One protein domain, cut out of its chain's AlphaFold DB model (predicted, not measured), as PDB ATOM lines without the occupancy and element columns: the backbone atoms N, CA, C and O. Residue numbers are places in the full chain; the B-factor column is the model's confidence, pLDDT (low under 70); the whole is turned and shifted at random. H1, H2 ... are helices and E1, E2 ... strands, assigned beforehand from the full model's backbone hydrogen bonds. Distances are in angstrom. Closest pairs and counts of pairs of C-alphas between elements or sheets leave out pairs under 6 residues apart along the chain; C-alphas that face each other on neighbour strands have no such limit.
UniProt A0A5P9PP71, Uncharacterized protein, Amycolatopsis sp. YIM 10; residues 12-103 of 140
ATOM      1  N   PRO A  12       3.719  24.139 -53.953       94.38
ATOM      2  CA  PRO A  12       3.202  24.697 -55.205       94.38
ATOM      3  C   PRO A  12       1.677  24.597 -55.338       94.38
ATOM      4  O   PRO A  12       1.021  25.599 -55.629       94.38
ATOM      5  N   ASN A  13       1.095  23.429 -55.053       94.31
ATOM      6  CA  ASN A  13      -0.358  23.254 -55.088       94.31
ATOM      7  C   ASN A  13      -1.069  24.125 -54.036       94.31
ATOM      8  O   ASN A  13      -2.145  24.672 -54.291       94.31
ATOM      9  N   ALA A  14      -0.480  24.281 -52.846       93.56
ATOM     10  CA  ALA A  14      -1.036  25.146 -51.809       93.56
ATOM     11  C   ALA A  14      -1.042  26.624 -52.237       93.56
ATOM     12  O   ALA A  14      -2.038  27.319 -52.037       93.56
ATOM     13  N   GLU A  15       0.032  27.108 -52.862       93.44
ATOM     14  CA  GLU A  15       0.115  28.479 -53.377       93.44
ATOM     15  C   GLU A  15      -0.879  28.731 -54.517       93.44
ATOM     16  O   GLU A  15      -1.564  29.758 -54.512       93.44
ATOM     17  N   GLU A  16      -1.036  27.776 -55.438       94.69
ATOM     18  CA  GLU A  16      -2.075  27.824 -56.474       94.69
ATOM     19  C   GLU A  16      -3.474  27.896 -55.849       94.69
ATOM     20  O   GLU A  16      -4.287  28.753 -56.205       94.69
ATOM     21  N   THR A  17      -3.734  27.057 -54.843       93.75
ATOM     22  CA  THR A  17      -5.011  27.032 -54.120       93.75
ATOM     23  C   THR A  17      -5.297  28.366 -53.428       93.75
ATOM     24  O   THR A  17      -6.426  28.857 -53.489       93.75
ATOM     25  N   VAL A  18      -4.294  29.001 -52.810       94.19
ATOM     26  CA  VAL A  18      -4.436  30.356 -52.243       94.19
ATOM     27  C   VAL A  18      -4.808  31.361 -53.330       94.19
ATOM     28  O   VAL A  18      -5.696  32.182 -53.103       94.19
ATOM     29  N   GLY A  19      -4.186  31.287 -54.508       90.44
ATOM     30  CA  GLY A  19      -4.522  32.139 -55.650       90.44
ATOM     31  C   GLY A  19      -5.981  31.987 -56.092       90.44
ATOM     32  O   GLY A  19      -6.683  32.985 -56.264       90.44
ATOM     33  N   LEU A  20      -6.468  30.749 -56.199       91.44
ATOM     34  CA  LEU A  20      -7.860  30.451 -56.550       91.44
ATOM     35  C   LEU A  20      -8.852  30.958 -55.493       91.44
ATOM     36  O   LEU A  20      -9.889  31.525 -55.838       91.44
ATOM     37  N   LEU A  21      -8.533  30.787 -54.208       89.38
ATOM     38  CA  LEU A  21      -9.362  31.276 -53.103       89.38
ATOM     39  C   LEU A  21      -9.397  32.808 -53.059       89.38
ATOM     40  O   LEU A  21     -10.466  33.388 -52.876       89.38
ATOM     41  N   ALA A  22      -8.259  33.465 -53.290       84.12
ATOM     42  CA  ALA A  22      -8.171  34.920 -53.349       84.12
ATOM     43  C   ALA A  22      -8.968  35.499 -54.528       84.12
ATOM     44  O   ALA A  22      -9.658  36.505 -54.364       84.12
ATOM     45  N   ALA A  23      -8.945  34.845 -55.694       84.38
ATOM     46  CA  ALA A  23      -9.717  35.274 -56.862       84.38
ATOM     47  C   ALA A  23     -11.236  35.285 -56.602       84.38
ATOM     48  O   ALA A  23     -11.950  36.136 -57.131       84.38
ATOM     49  N   ARG A  24     -11.726  34.391 -55.735       82.94
ATOM     50  CA  ARG A  24     -13.143  34.292 -55.342       82.94
ATOM     51  C   ARG A  24     -13.508  35.089 -54.091       82.94
ATOM     52  O   ARG A  24     -14.628  34.983 -53.605       82.94
ATOM     53  N   ALA A  25     -12.602  35.911 -53.563       76.38
ATOM     54  CA  ALA A  25     -12.877  36.692 -52.357       76.38
ATOM     55  C   ALA A  25     -14.075  37.651 -52.524       76.38
ATOM     56  O   ALA A  25     -14.773  37.924 -51.553       76.38
ATOM     57  N   HIS A  26     -14.340  38.120 -53.746       74.12
ATOM     58  CA  HIS A  26     -15.473  38.997 -54.048       74.12
ATOM     59  C   HIS A  26     -16.841  38.307 -53.866       74.12
ATOM     60  O   HIS A  26     -17.761  38.930 -53.344       74.12
ATOM     61  N   GLU A  27     -16.950  37.017 -54.208       80.81
ATOM     62  CA  GLU A  27     -18.170  36.203 -54.031       80.81
ATOM     63  C   GLU A  27     -18.551  36.082 -52.549       80.81
ATOM     64  O   GLU A  27     -19.718  35.963 -52.189       80.81
ATOM     65  N   VAL A  28     -17.560  36.155 -51.654       83.62
ATOM     66  CA  VAL A  28     -17.779  36.006 -50.212       83.62
ATOM     67  C   VAL A  28     -18.681  37.107 -49.662       83.62
ATOM     68  O   VAL A  28     -19.455  36.840 -48.746       83.62
ATOM     69  N   ARG A  29     -18.611  38.328 -50.200       85.50
ATOM     70  CA  ARG A  29     -19.447  39.428 -49.709       85.50
ATOM     71  C   ARG A  29     -20.921  39.204 -50.033       85.50
ATOM     72  O   ARG A  29     -21.754  39.312 -49.141       85.50
ATOM     73  N   GLU A  30     -21.214  38.865 -51.283       85.62
ATOM     74  CA  GLU A  30     -22.573  38.557 -51.740       85.62
ATOM     75  C   GLU A  30     -23.150  37.372 -50.953       85.62
ATOM     76  O   GLU A  30     -24.233  37.471 -50.376       85.62
ATOM     77  N   ASP A  31     -22.359  36.305 -50.783       87.38
ATOM     78  CA  ASP A  31     -22.749  35.150 -49.975       87.38
ATOM     79  C   ASP A  31     -23.080  35.550 -48.524       87.38
ATOM     80  O   ASP A  31     -24.063  35.074 -47.954       87.38
ATOM     81  N   LEU A  32     -22.267  36.413 -47.901       89.88
ATOM     82  CA  LEU A  32     -22.455  36.855 -46.514       89.88
ATOM     83  C   LEU A  32     -23.763  37.628 -46.310       89.88
ATOM     84  O   LEU A  32     -24.399  37.459 -45.261       89.88
ATOM     85  N   GLU A  33     -24.146  38.452 -47.282       87.38
ATOM     86  CA  GLU A  33     -25.345  39.292 -47.244       87.38
ATOM     87  C   GLU A  33     -26.614  38.496 -47.554       87.38
ATOM     88  O   GLU A  33     -27.599  38.596 -46.815       87.38
ATOM     89  N   GLU A  34     -26.582  37.680 -48.606       85.62
ATOM     90  CA  GLU A  34     -27.790  37.107 -49.204       85.62
ATOM     91  C   GLU A  34     -28.054  35.658 -48.785       85.62
ATOM     92  O   GLU A  34     -29.210  35.247 -48.648       85.62
ATOM     93  N   ILE A  35     -27.006  34.866 -48.539       87.44
ATOM     94  CA  ILE A  35     -27.153  33.426 -48.313       87.44
ATOM     95  C   ILE A  35     -27.257  33.129 -46.811       87.44
ATOM     96  O   ILE A  35     -26.340  33.446 -46.044       87.44
ATOM     97  N   PRO A  36     -28.300  32.410 -46.345       85.44
ATOM     98  CA  PRO A  36     -28.439  32.050 -44.935       85.44
ATOM     99  C   PRO A  36     -27.203  31.354 -44.333       85.44
ATOM    100  O   PRO A  36     -26.795  31.664 -43.215       85.44
ATOM    101  N   LEU A  37     -26.543  30.478 -45.090       87.31
ATOM    102  CA  LEU A  37     -25.306  29.798 -44.678       87.31
ATOM    103  C   LEU A  37     -24.013  30.502 -45.135       87.31
ATOM    104  O   LEU A  37     -22.923  29.989 -44.883       87.31
ATOM    105  N   GLY A  38     -24.111  31.685 -45.749       90.31
ATOM    106  CA  GLY A  38     -22.985  32.482 -46.245       90.31
ATOM    107  C   GLY A  38     -21.830  32.648 -45.254       90.31
ATOM    108  O   GLY A  38     -20.700  32.318 -45.604       90.31
ATOM    109  N   PRO A  39     -22.077  33.042 -43.987       91.94
ATOM    110  CA  PRO A  39     -21.043  33.111 -42.954       91.94
ATOM    111  C   PRO A  39     -20.328  31.780 -42.695       91.94
ATOM    112  O   PRO A  39     -19.121  31.759 -42.463       91.94
ATOM    113  N   GLY A  40     -21.032  30.649 -42.797       91.50
ATOM    114  CA  GLY A  40     -20.422  29.321 -42.702       91.50
ATOM    115  C   GLY A  40     -19.526  28.996 -43.902       91.50
ATOM    116  O   GLY A  40     -18.424  28.464 -43.730       91.50
ATOM    117  N   PHE A  41     -19.944  29.366 -45.115       91.12
ATOM    118  CA  PHE A  41     -19.114  29.225 -46.316       91.12
ATOM    119  C   PHE A  41     -17.890  30.144 -46.275       91.12
ATOM    120  O   PHE A  41     -16.777  29.686 -46.538       91.12
ATOM    121  N   ALA A  42     -18.060  31.400 -45.862       92.81
ATOM    122  CA  ALA A  42     -16.984  32.369 -45.674       92.81
ATOM    123  C   ALA A  42     -15.957  31.891 -44.636       92.81
ATOM    124  O   ALA A  42     -14.750  31.943 -44.889       92.81
ATOM    125  N   MET A  43     -16.426  31.344 -43.507       94.25
ATOM    126  CA  MET A  43     -15.575  30.711 -42.495       94.25
ATOM    127  C   MET A  43     -14.774  29.554 -43.099       94.25
ATOM    128  O   MET A  43     -13.554  29.507 -42.947       94.25
ATOM    129  N   SER A  44     -15.445  28.642 -43.807       93.12
ATOM    130  CA  SER A  44     -14.817  27.441 -44.372       93.12
ATOM    131  C   SER A  44     -13.764  27.789 -45.428       93.12
ATOM    132  O   SER A  44     -12.654  27.260 -45.387       93.12
ATOM    133  N   ARG A  45     -14.068  28.727 -46.335       93.00
ATOM    134  CA  ARG A  45     -13.123  29.217 -47.352       93.00
ATOM    135  C   ARG A  45     -11.933  29.943 -46.721       93.00
ATOM    136  O   ARG A  45     -10.800  29.688 -47.114       93.00
ATOM    137  N   SER A  46     -12.169  30.782 -45.711       94.06
ATOM    138  CA  SER A  46     -11.098  31.514 -45.017       94.06
ATOM    139  C   SER A  46     -10.174  30.581 -44.226       94.06
ATOM    140  O   SER A  46      -8.961  30.779 -44.218       94.06
ATOM    141  N   LEU A  47     -10.715  29.524 -43.606       95.31
ATOM    142  CA  LEU A  47      -9.909  28.476 -42.967       95.31
ATOM    143  C   LEU A  47      -9.104  27.668 -43.985       95.31
ATOM    144  O   LEU A  47      -7.941  27.363 -43.726       95.31
ATOM    145  N   ALA A  48      -9.694  27.340 -45.137       94.81
ATOM    146  CA  ALA A  48      -8.971  26.679 -46.218       94.81
ATOM    147  C   ALA A  48      -7.818  27.557 -46.731       94.81
ATOM    148  O   ALA A  48      -6.704  27.064 -46.903       94.81
ATOM    149  N   GLU A  49      -8.045  28.860 -46.911       94.81
ATOM    150  CA  GLU A  49      -6.998  29.809 -47.298       94.81
ATOM    151  C   GLU A  49      -5.893  29.870 -46.240       94.81
ATOM    152  O   GLU A  49      -4.718  29.735 -46.571       94.81
ATOM    153  N   PHE A  50      -6.259  30.013 -44.963       95.38
ATOM    154  CA  PHE A  50      -5.308  30.021 -43.854       95.38
ATOM    155  C   PHE A  50      -4.456  28.745 -43.816       95.38
ATOM    156  O   PHE A  50      -3.233  28.825 -43.702       95.38
ATOM    157  N   GLY A  51      -5.082  27.575 -43.965       94.50
ATOM    158  CA  GLY A  51      -4.394  26.286 -43.988       94.50
ATOM    159  C   GLY A  51      -3.397  26.172 -45.142       94.50
ATOM    160  O   GLY A  51      -2.254  25.780 -44.918       94.50
ATOM    161  N   ASN A  52      -3.792  26.580 -46.352       95.31
ATOM    162  CA  ASN A  52      -2.892  26.578 -47.507       95.31
ATOM    163  C   ASN A  52      -1.766  27.614 -47.361       95.31
ATOM    164  O   ASN A  52      -0.621  27.318 -47.683       95.31
ATOM    165  N   ARG A  53      -2.030  28.795 -46.788       95.00
ATOM    166  CA  ARG A  53      -0.972  29.771 -46.469       95.00
ATOM    167  C   ARG A  53       0.024  29.226 -45.447       95.00
ATOM    168  O   ARG A  53       1.214  29.468 -45.586       95.00
ATOM    169  N   CYS A  54      -0.422  28.430 -44.474       94.19
ATOM    170  CA  CYS A  54       0.470  27.783 -43.507       94.19
ATOM    171  C   CYS A  54       1.402  26.723 -44.128       94.19
ATOM    172  O   CYS A  54       2.360  26.309 -43.469       94.19
ATOM    173  N   ALA A  55       1.138  26.267 -45.360       93.38
ATOM    174  CA  ALA A  55       2.039  25.375 -46.089       93.38
ATOM    175  C   ALA A  55       3.323  26.102 -46.519       93.38
ATOM    176  O   ALA A  55       4.415  25.581 -46.296       93.38
ATOM    177  N   SER A  56       3.201  27.311 -47.077       91.12
ATOM    178  CA  SER A  56       4.341  28.150 -47.486       91.12
ATOM    179  C   SER A  56       4.858  29.069 -46.371       91.12
ATOM    180  O   SER A  56       6.017  29.476 -46.392       91.12
ATOM    181  N   ASP A  57       4.031  29.369 -45.368       92.50
ATOM    182  CA  ASP A  57       4.354  30.213 -44.214       92.50
ATOM    183  C   ASP A  57       4.019  29.505 -42.883       92.50
ATOM    184  O   ASP A  57       3.040  29.838 -42.206       92.50
ATOM    185  N   PRO A  58       4.823  28.509 -42.468       88.56
ATOM    186  CA  PRO A  58       4.521  27.669 -41.308       88.56
ATOM    187  C   PRO A  58       4.587  28.404 -39.963       88.56
ATOM    188  O   PRO A  58       4.045  27.902 -38.978       88.56
ATOM    189  N   SER A  59       5.261  29.555 -39.905       89.56
ATOM    190  CA  SER A  59       5.330  30.427 -38.726       89.56
ATOM    191  C   SER A  59       4.254  31.514 -38.708       89.56
ATOM    192  O   SER A  59       4.226  32.294 -37.758       89.56
ATOM    193  N   ALA A  60       3.405  31.595 -39.741       91.19
ATOM    194  CA  ALA A  60       2.478  32.705 -39.956       91.19
ATOM    195  C   ALA A  60       3.181  34.078 -39.857       91.19
ATOM    196  O   ALA A  60       2.691  35.004 -39.216       91.19
ATOM    197  N   ALA A  61       4.375  34.212 -40.436       94.50
ATOM    198  CA  ALA A  61       5.137  35.458 -40.403       94.50
ATOM    199  C   ALA A  61       4.559  36.521 -41.355       94.50
ATOM    200  O   ALA A  61       4.814  37.714 -41.185       94.50
ATOM    201  N   ARG A  62       3.777  36.113 -42.359       93.62
ATOM    202  CA  ARG A  62       3.135  37.012 -43.321       93.62
ATOM    203  C   ARG A  62       1.802  37.507 -42.766       93.62
ATOM    204  O   ARG A  62       0.973  36.720 -42.310       93.62
ATOM    205  N   ALA A  63       1.560  38.812 -42.883       94.69
ATOM    206  CA  ALA A  63       0.309  39.432 -42.436       94.69
ATOM    207  C   ALA A  63      -0.927  38.798 -43.096       94.69
ATOM    208  O   ALA A  63      -1.928  38.560 -42.430       94.69
ATOM    209  N   ASP A  64      -0.834  38.433 -44.377       91.56
ATOM    210  CA  ASP A  64      -1.950  37.812 -45.093       91.56
ATOM    211  C   ASP A  64      -2.410  36.485 -44.476       91.56
ATOM    212  O   ASP A  64      -3.601  36.166 -44.511       91.56
ATOM    213  N   THR A  65      -1.481  35.714 -43.898       94.44
ATOM    214  CA  THR A  65      -1.791  34.477 -43.173       94.44
ATOM    215  C   THR A  65      -2.695  34.798 -41.982       94.44
ATOM    216  O   THR A  65      -3.739  34.171 -41.799       94.44
ATOM    217  N   TRP A  66      -2.380  35.856 -41.234       95.00
ATOM    218  CA  TRP A  66      -3.232  36.341 -40.148       95.00
ATOM    219  C   TRP A  66      -4.564  36.899 -40.637       95.00
ATOM    220  O   TRP A  66      -5.591  36.635 -40.016       95.00
ATOM    221  N   TYR A  67      -4.589  37.622 -41.756       93.38
ATOM    222  CA  TYR A  67      -5.835  38.156 -42.305       93.38
ATOM    223  C   TYR A  67      -6.817  37.052 -42.698       93.38
ATOM    224  O   TYR A  67      -8.010  37.183 -42.418       93.38
ATOM    225  N   ALA A  68      -6.342  35.941 -43.268       93.88
ATOM    226  CA  ALA A  68      -7.186  34.779 -43.550       93.88
ATOM    227  C   ALA A  68      -7.797  34.188 -42.267       93.88
ATOM    228  O   ALA A  68      -8.999  33.927 -42.209       93.88
ATOM    229  N   LEU A  69      -7.001  34.063 -41.201       95.19
ATOM    230  CA  LEU A  69      -7.495  33.591 -39.906       95.19
ATOM    231  C   LEU A  69      -8.511  34.561 -39.281       95.19
ATOM    232  O   LEU A  69      -9.547  34.133 -38.775       95.19
ATOM    233  N   VAL A  70      -8.252  35.870 -39.340       96.00
ATOM    234  CA  VAL A  70      -9.169  36.901 -38.830       96.00
ATOM    235  C   VAL A  70     -10.506  36.858 -39.560       96.00
ATOM    236  O   VAL A  70     -11.544  36.860 -38.900       96.00
ATOM    237  N   ARG A  71     -10.501  36.728 -40.891       94.81
ATOM    238  CA  ARG A  71     -11.733  36.557 -41.675       94.81
ATOM    239  C   ARG A  71     -12.503  35.303 -41.271       94.81
ATOM    240  O   ARG A  71     -13.729  35.357 -41.160       94.81
ATOM    241  N   ALA A  72     -11.814  34.197 -40.986       95.25
ATOM    242  CA  ALA A  72     -12.458  32.979 -40.494       95.25
ATOM    243  C   ALA A  72     -13.148  33.194 -39.136       95.25
ATOM    244  O   ALA A  72     -14.307  32.812 -38.967       95.25
ATOM    245  N   MET A  73     -12.468  33.845 -38.187       96.94
ATOM    246  CA  MET A  73     -13.028  34.156 -36.866       96.94
ATOM    247  C   MET A  73     -14.231  35.096 -36.964       96.94
ATOM    248  O   MET A  73     -15.274  34.834 -36.372       96.94
ATOM    249  N   GLN A  74     -14.099  36.164 -37.747       95.75
ATOM    250  CA  GLN A  74     -15.164  37.128 -38.008       95.75
ATOM    251  C   GLN A  74     -16.395  36.465 -38.632       95.75
ATOM    252  O   GLN A  74     -17.510  36.680 -38.165       95.75
ATOM    253  N   SER A  75     -16.195  35.596 -39.625       94.31
ATOM    254  CA  SER A  75     -17.282  34.843 -40.265       94.31
ATOM    255  C   SER A  75     -17.972  33.885 -39.294       94.31
ATOM    256  O   SER A  75     -19.194  33.763 -39.298       94.31
ATOM    257  N   SER A  76     -17.204  33.227 -38.422       94.69
ATOM    258  CA  SER A  76     -17.761  32.362 -37.379       94.69
ATOM    259  C   SER A  76     -18.599  33.161 -36.375       94.69
ATOM    260  O   SER A  76     -19.727  32.780 -36.068       94.69
ATOM    261  N   ALA A  77     -18.097  34.313 -35.921       94.69
ATOM    262  CA  ALA A  77     -18.845  35.213 -35.048       94.69
ATOM    263  C   ALA A  77     -20.139  35.704 -35.718       94.69
ATOM    264  O   ALA A  77     -21.200  35.658 -35.098       94.69
ATOM    265  N   ALA A  78     -20.070  36.085 -36.996       93.06
ATOM    266  CA  ALA A  78     -21.225  36.490 -37.792       93.06
ATOM    267  C   ALA A  78     -22.280  35.377 -37.893       93.06
ATOM    268  O   ALA A  78     -23.468  35.642 -37.709       93.06
ATOM    269  N   LEU A  79     -21.854  34.128 -38.119       92.56
ATOM    270  CA  LEU A  79     -22.743  32.966 -38.156       92.56
ATOM    271  C   LEU A  79     -23.512  32.818 -36.838       92.56
ATOM    272  O   LEU A  79     -24.741  32.727 -36.840       92.56
ATOM    273  N   PHE A  80     -22.804  32.837 -35.708       91.94
ATOM    274  CA  PHE A  80     -23.434  32.700 -34.395       91.94
ATOM    275  C   PHE A  80     -24.307  33.903 -34.035       91.94
ATOM    276  O   PHE A  80     -25.379  33.723 -33.459       91.94
ATOM    277  N   GLN A  81     -23.908  35.121 -34.394       92.69
ATOM    278  CA  GLN A  81     -24.695  36.330 -34.151       92.69
ATOM    279  C   GLN A  81     -26.001  36.326 -34.959       92.69
ATOM    280  O   GLN A  81     -27.066  36.622 -34.414       92.69
ATOM    281  N   ALA A  82     -25.942  35.927 -36.233       91.06
ATOM    282  CA  ALA A  82     -27.114  35.798 -37.096       91.06
ATOM    283  C   ALA A  82     -28.072  34.694 -36.623       91.06
ATOM    284  O   ALA A  82     -29.288  34.878 -36.693       91.06
ATOM    285  N   ALA A  83     -27.540  33.573 -36.124       90.44
ATOM    286  CA  ALA A  83     -28.334  32.444 -35.638       90.44
ATOM    287  C   ALA A  83     -28.917  32.664 -34.229       90.44
ATOM    288  O   ALA A  83     -29.995  32.173 -33.915       90.44
ATOM    289  N   SER A  84     -28.228  33.403 -33.359       90.69
ATOM    290  CA  SER A  84     -28.706  33.680 -31.993       90.69
ATOM    291  C   SER A  84     -29.722  34.822 -31.920       90.69
ATOM    292  O   SER A  84     -30.465  34.919 -30.942       90.69
ATOM    293  N   SER A  85     -29.795  35.664 -32.952       89.75
ATOM    294  CA  SER A  85     -30.734  36.785 -33.021       89.75
ATOM    295  C   SER A  85     -32.066  36.333 -33.643       89.75
ATOM    296  O   SER A  85     -32.078  35.923 -34.799       89.75
ATOM    297  N   PRO A  86     -33.207  36.399 -32.931       80.81
ATOM    298  CA  PRO A  86     -34.481  35.864 -33.424       80.81
ATOM    299  C   PRO A  86     -35.141  36.702 -34.533       80.81
ATOM    300  O   PRO A  86     -36.041  36.207 -35.211       80.81
ATOM    301  N   SER A  87     -34.752  37.968 -34.691       82.75
ATOM    302  CA  SER A  87     -35.210  38.871 -35.754       82.75
ATOM    303  C   SER A  87     -34.338  40.131 -35.813       82.75
ATOM    304  O   SER A  87     -33.502  40.363 -34.938       82.75
ATOM    305  N   GLY A  88     -34.552  40.960 -36.839       88.56
ATOM    306  CA  GLY A  88     -33.877  42.246 -37.006       88.56
ATOM    307  C   GLY A  88     -32.659  42.169 -37.919       88.56
ATOM    308  O   GLY A  88     -32.443  41.177 -38.604       88.56
ATOM    309  N   ASN A  89     -31.868  43.239 -37.942       90.75
ATOM    310  CA  ASN A  89     -30.599  43.260 -38.661       90.75
ATOM    311  C   ASN A  89     -29.449  43.018 -37.686       90.75
ATOM    312  O   ASN A  89     -29.395  43.650 -36.632       90.75
ATOM    313  N   VAL A  90     -28.520  42.157 -38.078       91.75
ATOM    314  CA  VAL A  90     -27.215  42.005 -37.446       91.75
ATOM    315  C   VAL A  90     -26.173  42.746 -38.270       91.75
ATOM    316  O   VAL A  90     -26.214  42.744 -39.501       91.75
ATOM    317  N   GLU A  91     -25.244  43.383 -37.574       93.81
ATOM    318  CA  GLU A  91     -24.054  43.981 -38.165       93.81
ATOM    319  C   GLU A  91     -22.835  43.234 -37.649       93.81
ATOM    320  O   GLU A  91     -22.730  42.955 -36.449       93.81
ATOM    321  N   PHE A  92     -21.927  42.911 -38.558       92.81
ATOM    322  CA  PHE A  92     -20.669  42.260 -38.237       92.81
ATOM    323  C   PHE A  92     -19.570  42.746 -39.178       92.81
ATOM    324  O   PHE A  92     -19.823  43.263 -40.265       92.81
ATOM    325  N   ARG A  93     -18.323  42.585 -38.743       93.56
ATOM    326  CA  ARG A  93     -17.150  42.944 -39.541       93.56
ATOM    327  C   ARG A  93     -16.678  41.741 -40.347       93.56
ATOM    328  O   ARG A  93     -16.655  40.640 -39.806       93.56
ATOM    329  N   PHE A  94     -16.235  41.960 -41.578       91.38
ATOM    330  CA  PHE A  94     -15.513  40.981 -42.386       91.38
ATOM    331  C   PHE A  94     -14.347  41.668 -43.107       91.38
ATOM    332  O   PHE A  94     -14.542  42.581 -43.905       91.38
ATOM    333  N   GLY A  95     -13.115  41.267 -42.790       89.75
ATOM    334  CA  GLY A  95     -11.924  42.023 -43.164       89.75
ATOM    335  C   GLY A  95     -11.980  43.429 -42.568       89.75
ATOM    336  O   GLY A  95     -12.048  43.581 -41.344       89.75
ATOM    337  N   ASP A  96     -11.991  44.435 -43.439       88.94
ATOM    338  CA  ASP A  96     -12.139  45.848 -43.079       88.94
ATOM    339  C   ASP A  96     -13.539  46.410 -43.340       88.94
ATOM    340  O   ASP A  96     -13.821  47.561 -43.006       88.94
ATOM    341  N   GLU A  97     -14.440  45.588 -43.870       89.31
ATOM    342  CA  GLU A  97     -15.805  45.979 -44.196       89.31
ATOM    343  C   GLU A  97     -16.757  45.667 -43.042       89.31
ATOM    344  O   GLU A  97     -16.571  44.712 -42.281       89.31
ATOM    345  N   THR A  98     -17.799  46.486 -42.906       93.06
ATOM    346  CA  THR A  98     -18.935  46.200 -42.023       93.06
ATOM    347  C   THR A  98     -20.105  45.781 -42.891       93.06
ATOM    348  O   THR A  98     -20.535  46.543 -43.752       93.06
ATOM    349  N   ILE A  99     -20.602  44.571 -42.659       91.44
ATOM    350  CA  ILE A  99     -21.688  43.960 -43.414       91.44
ATOM    351  C   ILE A  99     -22.931  43.936 -42.531       91.44
ATOM    352  O   ILE A  99     -22.860  43.634 -41.334       91.44
ATOM    353  N   ARG A 100     -24.078  44.257 -43.131       91.56
ATOM    354  CA  ARG A 100     -25.380  44.247 -42.468       91.56
ATOM    355  C   ARG A 100     -26.283  43.225 -43.134       91.56
ATOM    356  O   ARG A 100     -26.435  43.222 -44.349       91.56
ATOM    357  N   ARG A 101     -26.912  42.380 -42.324       88.94
ATOM    358  CA  ARG A 101     -27.745  41.277 -42.801       88.94
ATOM    359  C   ARG A 101     -28.944  41.049 -41.889       88.94
ATOM    360  O   ARG A 101     -28.884  41.308 -40.691       88.94
ATOM    361  N   GLN A 102     -30.016  40.481 -42.438       88.62
ATOM    362  CA  GLN A 102     -31.135  39.981 -41.643       88.62
ATOM    363  C   GLN A 102     -30.728  38.801 -40.750       88.62
ATOM    364  O   GLN A 102     -30.150  37.802 -41.195       88.62
ATOM    365  N   ALA A 103     -31.081  38.915 -39.475       89.62
ATOM    366  CA  ALA A 103     -30.982  37.845 -38.506       89.62
ATOM    367  C   ALA A 103     -31.786  36.638 -38.994       89.62
ATOM    368  O   ALA A 103     -32.921  36.766 -39.453       89.62
TER     369      ALA A 103
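What this domain is: This is residues 12 to 103 of the 140 residues of an uncharacterized protein of Amycolatopsis sp. YIM 10 (UniProt A0A5P9PP71). A strand hairpin, E1 and E2, packs on one half of a rod of helices, E1 beside H4 and E2 beside H2. H3 and H4 lie side by side, and H1 then H2 follow H3's other side. The 92 printed residues include four named helices, then two antiparallel strands: mostly helix, compact, radius of gyration of the C-alphas 13.6 A, spans 45 by 21 by 18 A.

Where its parts are: Find E1 at residues 89 to 94 and E2 at 97 to 102, ending at C-alpha 102 (-31.135, 39.981, -41.643). H4, residues 63 to 84, runs 31.4 A; H3, 38 to 56, runs 27.7 A. H2 is 25 to 34; H1, 12 to 23, begins at C-alpha 12 (3.202, 24.697, -55.205).

How they stand to each other: In the hairpin, look for N 92 and O 99, 3.0 A. The closest C-alphas of H4 and E1, Ala 78 and Phe 92, are 5.8 A apart; of H2 and E2, Glu 33 and Arg 101, 5.4 A. H3, the hub, touches H4 (closest C-alphas Met 43 and Ala 72, 4.3 A), H2, with residues 38 to 42 alone (Leu 32 and Gly 38, 4.4 A), and H1 (Ala 14 and Asn 52, 4.9 A). O i to N i+4 pairs are within hydrogen-bond range throughout H1 and H4, in 4 of 6 in H2 and 14 of 15 in H3.

The domain as a whole: The farthest C-alphas, Pro 12 and Ser 87, are 45.3 A apart. The printed part has no cut, no link is long, and no printed residue is under 70 in pLDDT.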